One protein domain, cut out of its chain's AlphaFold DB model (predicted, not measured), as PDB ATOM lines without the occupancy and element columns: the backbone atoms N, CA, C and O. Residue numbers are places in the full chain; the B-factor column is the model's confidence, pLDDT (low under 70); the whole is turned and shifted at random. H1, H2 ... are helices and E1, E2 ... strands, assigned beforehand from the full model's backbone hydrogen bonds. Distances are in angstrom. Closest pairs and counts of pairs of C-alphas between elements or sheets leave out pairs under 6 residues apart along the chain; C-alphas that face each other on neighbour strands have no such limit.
ATOM      1  N   GLU A   3     212.020 226.729 197.368       95.56
ATOM      2  CA  GLU A   3     212.957 227.640 196.711       95.56
ATOM      3  C   GLU A   3     213.822 226.844 195.723       95.56
ATOM      4  O   GLU A   3     214.288 225.746 196.042       95.56
ATOM      5  N   LEU A   4     214.037 227.389 194.523       95.06
ATOM      6  CA  LEU A   4     214.922 226.788 193.523       95.06
ATOM      7  C   LEU A   4     216.300 227.442 193.533       95.06
ATOM      8  O   LEU A   4     216.422 228.657 193.404       95.06
ATOM      9  N   MET A   5     217.340 226.615 193.598       96.00
ATOM     10  CA  MET A   5     218.738 227.046 193.575       96.00
ATOM     11  C   MET A   5     219.498 226.286 192.493       96.00
ATOM     12  O   MET A   5     219.254 225.099 192.297       96.00
ATOM     13  N   LEU A   6     220.443 226.939 191.816       95.25
ATOM     14  CA  LEU A   6     221.371 226.260 190.915       95.25
ATOM     15  C   LEU A   6     222.670 225.958 191.669       95.25
ATOM     16  O   LEU A   6     223.317 226.871 192.175       95.25
ATOM     17  N   VAL A   7     223.042 224.683 191.749       94.88
ATOM     18  CA  VAL A   7     224.240 224.206 192.447       94.88
ATOM     19  C   VAL A   7     224.972 223.248 191.519       94.88
ATOM     20  O   VAL A   7     224.383 222.279 191.054       94.88
ATOM     21  N   GLU A   8     226.238 223.542 191.214       93.06
ATOM     22  CA  GLU A   8     227.100 222.685 190.380       93.06
ATOM     23  C   GLU A   8     226.450 222.254 189.045       93.06
ATOM     24  O   GLU A   8     226.582 221.118 188.601       93.06
ATOM     25  N   GLY A   9     225.708 223.162 188.399       93.81
ATOM     26  CA  GLY A   9     225.030 222.898 187.121       93.81
ATOM     27  C   GLY A   9     223.693 222.151 187.237       93.81
ATOM     28  O   GLY A   9     223.059 221.867 186.217       93.81
ATOM     29  N   HIS A  10     223.225 221.871 188.456       94.88
ATOM     30  CA  HIS A  10     221.968 221.181 188.739       94.88
ATOM     31  C   HIS A  10     220.993 222.060 189.519       94.88
ATOM     32  O   HIS A  10     221.364 222.784 190.442       94.88
ATOM     33  N   TRP A  11     219.714 221.987 189.155       96.31
ATOM     34  CA  TRP A  11     218.661 222.645 189.916       96.31
ATOM     35  C   TRP A  11     218.341 221.828 191.166       96.31
ATOM     36  O   TRP A  11     218.066 220.630 191.083       96.31
ATOM     37  N   MET A  12     218.332 222.496 192.310       97.12
ATOM     38  CA  MET A  12     218.021 221.955 193.627       97.12
ATOM     39  C   MET A  12     216.728 222.591 194.140       97.12
ATOM     40  O   MET A  12     216.506 223.789 193.959       97.12
ATOM     41  N   ALA A  13     215.896 221.794 194.802       96.00
ATOM     42  CA  ALA A  13     214.678 222.227 195.468       96.00
ATOM     43  C   ALA A  13     214.911 222.247 196.982       96.00
ATOM     44  O   ALA A  13     215.109 221.191 197.585       96.00
ATOM     45  N   ARG A  14     214.882 223.432 197.596       96.62
ATOM     46  CA  ARG A  14     214.901 223.600 199.055       96.62
ATOM     47  C   ARG A  14     213.483 223.749 199.579       96.62
ATOM     48  O   ARG A  14     212.754 224.644 199.164       96.62
ATOM     49  N   TYR A  15     213.104 222.898 200.516       94.81
ATOM     50  CA  TYR A  15     211.768 222.818 201.080       94.81
ATOM     51  C   TYR A  15     211.659 223.666 202.351       94.81
ATOM     52  O   TYR A  15     212.597 223.789 203.136       94.81
ATOM     53  N   SER A  16     210.480 224.243 202.577       93.62
ATOM     54  CA  SER A  16     210.156 225.038 203.766       93.62
ATOM     55  C   SER A  16     208.768 224.702 204.323       93.62
ATOM     56  O   SER A  16     207.890 224.196 203.609       93.62
ATOM     57  N   GLY A  17     208.561 225.002 205.611       92.06
ATOM     58  CA  GLY A  17     207.305 224.751 206.326       92.06
ATOM     59  C   GLY A  17     207.128 223.285 206.727       92.06
ATOM     60  O   GLY A  17     208.078 222.640 207.162       92.06
ATOM     61  N   GLU A  18     205.914 222.754 206.587       92.00
ATOM     62  CA  GLU A  18     205.609 221.351 206.915       92.00
ATOM     63  C   GLU A  18     206.367 220.374 206.012       92.00
ATOM     64  O   GLU A  18     206.991 219.442 206.516       92.00
ATOM     65  N   LEU A  19     206.451 220.672 204.709       90.69
ATOM     66  CA  LEU A  19     207.218 219.869 203.751       90.69
ATOM     67  C   LEU A  19     208.691 219.736 204.149       90.69
ATOM     68  O   LEU A  19     209.279 218.682 203.949       90.69
ATOM     69  N   LYS A  20     209.296 220.774 204.745       95.00
ATOM     70  CA  LYS A  20     210.675 220.680 205.241       95.00
ATOM     71  C   LYS A  20     210.819 219.555 206.264       95.00
ATOM     72  O   LYS A  20     211.733 218.753 206.141       95.00
ATOM     73  N   ARG A  21     209.903 219.473 207.234       95.38
ATOM     74  CA  ARG A  21     209.946 218.449 208.289       95.38
ATOM     75  C   ARG A  21     209.794 217.044 207.713       95.38
ATOM     76  O   ARG A  21     210.474 216.129 208.163       95.38
ATOM     77  N   GLU A  22     208.926 216.883 206.718       94.81
ATOM     78  CA  GLU A  22     208.729 215.607 206.025       94.81
ATOM     79  C   GLU A  22     209.982 215.183 205.247       94.81
ATOM     80  O   GLU A  22     210.435 214.048 205.384       94.81
ATOM     81  N   ILE A  23     210.583 216.096 204.476       95.88
ATOM     82  CA  ILE A  23     211.808 215.813 203.717       95.88
ATOM     83  C   ILE A  23     212.990 215.552 204.660       95.88
ATOM     84  O   ILE A  23     213.722 214.587 204.444       95.88
ATOM     85  N   GLU A  24     213.149 216.324 205.738       97.06
ATOM     86  CA  GLU A  24     214.207 216.099 206.733       97.06
ATOM     87  C   GLU A  24     214.064 214.734 207.416       97.06
ATOM     88  O   GLU A  24     215.063 214.041 207.606       97.06
ATOM     89  N   ALA A  25     212.839 214.305 207.734       96.94
ATOM     90  CA  ALA A  25     212.595 212.992 208.325       96.94
ATOM     91  C   ALA A  25     212.963 211.833 207.379       96.94
ATOM     92  O   ALA A  25     213.423 210.790 207.841       96.94
ATOM     93  N   LEU A  26     212.774 212.010 206.067       96.75
ATOM     94  CA  LEU A  26     213.026 210.976 205.058       96.75
ATOM     95  C   LEU A  26     214.476 210.954 204.557       96.75
ATOM     96  O   LEU A  26     215.037 209.882 204.338       96.75
ATOM     97  N   PHE A  27     215.076 212.128 204.359       96.31
ATOM     98  CA  PHE A  27     216.340 212.293 203.637       96.31
ATOM     99  C   PHE A  27     217.441 212.973 204.458       96.31
ATOM    100  O   PHE A  27     218.547 213.135 203.952       96.31
ATOM    101  N   GLN A  28     217.163 213.372 205.706       96.94
ATOM    102  CA  GLN A  28     218.104 214.082 206.592       96.94
ATOM    103  C   GLN A  28     218.628 215.408 206.007       96.94
ATOM    104  O   GLN A  28     219.692 215.897 206.379       96.94
ATOM    105  N   THR A  29     217.874 215.999 205.083       95.88
ATOM    106  CA  THR A  29     218.164 217.276 204.427       95.88
ATOM    107  C   THR A  29     216.852 217.991 204.144       95.88
ATOM    108  O   THR A  29     215.815 217.346 204.057       95.88
ATOM    109  N   ASP A  30     216.880 219.309 203.971       95.94
ATOM    110  CA  ASP A  30     215.745 220.088 203.466       95.94
ATOM    111  C   ASP A  30     215.882 220.425 201.978       95.94
ATOM    112  O   ASP A  30     215.058 221.149 201.431       95.94
ATOM    113  N   THR A  31     216.934 219.936 201.323       96.50
ATOM    114  CA  THR A  31     217.273 220.272 199.943       96.50
ATOM    115  C   THR A  31     217.500 218.996 199.139       96.50
ATOM    116  O   THR A  31     218.357 218.187 199.496       96.50
ATOM    117  N   LEU A  32     216.754 218.828 198.044       95.31
ATOM    118  CA  LEU A  32     216.849 217.670 197.150       95.31
ATOM    119  C   LEU A  32     217.209 218.086 195.717       95.31
ATOM    120  O   LEU A  32     216.797 219.159 195.267       95.31
ATOM    121  N   PRO A  33     217.943 217.242 194.973       94.81
ATOM    122  CA  PRO A  33     218.195 217.484 193.561       94.81
ATOM    123  C   PRO A  33     216.914 217.337 192.740       94.81
ATOM    124  O   PRO A  33     216.096 216.444 192.971       94.81
ATOM    125  N   THR A  34     216.754 218.200 191.741       93.12
ATOM    126  CA  THR A  34     215.739 218.026 190.699       93.12
ATOM    127  C   THR A  34     216.328 217.263 189.508       93.12
ATOM    128  O   THR A  34     217.540 217.105 189.378       93.12
ATOM    129  N   ALA A  35     215.472 216.821 188.585       92.75
ATOM    130  CA  ALA A  35     215.910 216.184 187.340       92.75
ATOM    131  C   ALA A  35     216.464 217.181 186.296       92.75
ATOM    132  O   ALA A  35     216.792 216.780 185.179       92.75
ATOM    133  N   PHE A  36     216.524 218.476 186.617       94.69
ATOM    134  CA  PHE A  36     216.836 219.535 185.663       94.69
ATOM    135  C   PHE A  36     218.264 220.057 185.846       94.69
ATOM    136  O   PHE A  36     218.768 220.187 186.961       94.69
ATOM    137  N   CYS A  37     218.910 220.392 184.731       93.62
ATOM    138  CA  CYS A  37     220.237 221.010 184.709       93.62
ATOM    139  C   CYS A  37     220.160 222.489 184.313       93.62
ATOM    140  O   CYS A  37     219.122 222.970 183.852       93.62
ATOM    141  N   GLU A  38     221.286 223.188 184.430       93.19
ATOM    142  CA  GLU A  38     221.455 224.613 184.113       93.19
ATOM    143  C   GLU A  38     221.024 225.018 182.694       93.19
ATOM    144  O   GLU A  38     220.714 226.181 182.448       93.19
ATOM    145  N   LYS A  39     220.946 224.067 181.753       95.06
ATOM    146  CA  LYS A  39     220.456 224.322 180.388       95.06
ATOM    147  C   LYS A  39     218.968 224.679 180.347       95.06
ATOM    148  O   LYS A  39     218.489 225.180 179.331       95.06
ATOM    149  N   MET A  40     218.221 224.379 181.407       95.31
ATOM    150  CA  MET A  40     216.822 224.765 181.544       95.31
ATOM    151  C   MET A  40     216.713 226.052 182.352       95.31
ATOM    152  O   MET A  40     217.263 226.146 183.449       95.31
ATOM    153  N   SER A  41     215.971 227.028 181.817       94.50
ATOM    154  CA  SER A  41     215.693 228.268 182.540       94.50
ATOM    155  C   SER A  41     214.858 227.992 183.788       94.50
ATOM    156  O   SER A  41     214.094 227.021 183.841       94.50
ATOM    157  N   ARG A  42     214.975 228.878 184.778       93.56
ATOM    158  CA  ARG A  42     214.238 228.775 186.039       93.56
ATOM    159  C   ARG A  42     212.732 228.687 185.805       93.56
ATOM    160  O   ARG A  42     212.072 227.850 186.404       93.56
ATOM    161  N   GLU A  43     212.199 229.496 184.897       94.62
ATOM    162  CA  GLU A  43     210.768 229.559 184.577       94.62
ATOM    163  C   GLU A  43     210.276 228.229 184.009       94.62
ATOM    164  O   GLU A  43     209.214 227.744 184.390       94.62
ATOM    165  N   ARG A  44     211.077 227.599 183.142       95.06
ATOM    166  CA  ARG A  44     210.747 226.287 182.583       95.06
ATOM    167  C   ARG A  44     210.803 225.192 183.644       95.06
ATOM    168  O   ARG A  44     209.985 224.282 183.616       95.06
ATOM    169  N   VAL A  45     211.754 225.273 184.575       94.69
ATOM    170  CA  VAL A  45     211.825 224.348 185.716       94.69
ATOM    171  C   VAL A  45     210.604 224.507 186.622       94.69
ATOM    172  O   VAL A  45     210.008 223.503 187.002       94.69
ATOM    173  N   ILE A  46     210.194 225.743 186.920       93.94
ATOM    174  CA  ILE A  46     208.982 226.037 187.696       93.94
ATOM    175  C   ILE A  46     207.751 225.439 187.011       93.94
ATOM    176  O   ILE A  46     207.016 224.691 187.649       93.94
ATOM    177  N   ASP A  47     207.564 225.711 185.717       93.38
ATOM    178  CA  ASP A  47     206.427 225.210 184.937       93.38
ATOM    179  C   ASP A  47     206.365 223.671 184.949       93.38
ATOM    180  O   ASP A  47     205.336 223.075 185.266       93.38
ATOM    181  N   GLU A  48     207.492 222.996 184.709       94.38
ATOM    182  CA  GLU A  48     207.557 221.530 184.747       94.38
ATOM    183  C   GLU A  48     207.310 220.943 186.147       94.38
ATOM    184  O   GLU A  48     206.665 219.897 186.273       94.38
ATOM    185  N   LEU A  49     207.785 221.599 187.211       91.94
ATOM    186  CA  LEU A  49     207.531 221.168 188.589       91.94
ATOM    187  C   LEU A  49     206.069 221.363 188.993       91.94
ATOM    188  O   LEU A  49     205.498 220.471 189.627       91.94
ATOM    189  N   GLN A  50     205.459 222.484 188.607       92.56
ATOM    190  CA  GLN A  50     204.059 222.797 188.896       92.56
ATOM    191  C   GLN A  50     203.095 221.887 188.135       92.56
ATOM    192  O   GLN A  50     202.119 221.423 188.722       92.56
ATOM    193  N   LYS A  51     203.392 221.546 186.872       92.69
ATOM    194  CA  LYS A  51     202.613 220.555 186.103       92.69
ATOM    195  C   LYS A  51     202.539 219.203 186.809       92.69
ATOM    196  O   LYS A  51     201.506 218.542 186.766       92.69
ATOM    197  N   ARG A  52     203.640 218.781 187.437       88.94
ATOM    198  CA  ARG A  52     203.738 217.490 188.138       88.94
ATOM    199  C   ARG A  52     203.185 217.540 189.559       88.94
ATOM    200  O   ARG A  52     202.756 216.512 190.064       88.94
ATOM    201  N   ASN A  53     203.194 218.715 190.188       88.12
ATOM    202  CA  ASN A  53     202.764 218.919 191.571       88.12
ATOM    203  C   ASN A  53     201.798 220.112 191.657       88.12
ATOM    204  O   ASN A  53     202.193 221.205 192.086       88.12
TER     205      ASN A  53
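This is residues 3 to 53 of the 59 residues of an uncharacterized protein of Marinobacter sp. PT19DW (UniProt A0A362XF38). A small, strongly twisted sheet of three antiparallel strands, in the order E1 E2 E3, has helix H2 over one face and helix H1 at one end, near Tyr 15 and Thr 31. The printed part has 51 residues, with named elements running E1, E2, H1, E3, H2. The class is mixed; the whole is compact, radius of gyration of the C-alphas 11.2 A, spans 31 by 25 by 14 A.

Find C-alpha 3 at (212.957, 227.640, 196.711), where E1, residues 3 to 7, begins its 12.5 A. E2, residues 10 to 15, runs 16.1 A; E3, residues 31 to 37, 15.5 A. H1, residues 18 to 27, spans 14.4 A; H2, residues 42 to 52, runs 15.6 A to C-alpha 52 at (203.738, 217.490, 188.138).

Look within hydrogen-bond range: N 5 and O 12, 3.0 A, in hairpin E1 and E2; N 13 and O 32, 2.8 A, between E2 and E3. H1 and H2 are on one face, making two layers, helices over a sheet. H2's height over the sheet is 9.2 A; its closest C-alphas with E3 are Val 45 and Phe 36, 6.9 A. H1's with E2 are Ile 23 and Tyr 15, 7.5 A. H1 and H2 are apart. In both, every O i to N i+4 pair is within range.

The farthest C-alphas, Ala 25 and Lys 39, are 31.2 A apart. The printed part has no cut, its links are tight, and no printed residue is under 70 in pLDDT.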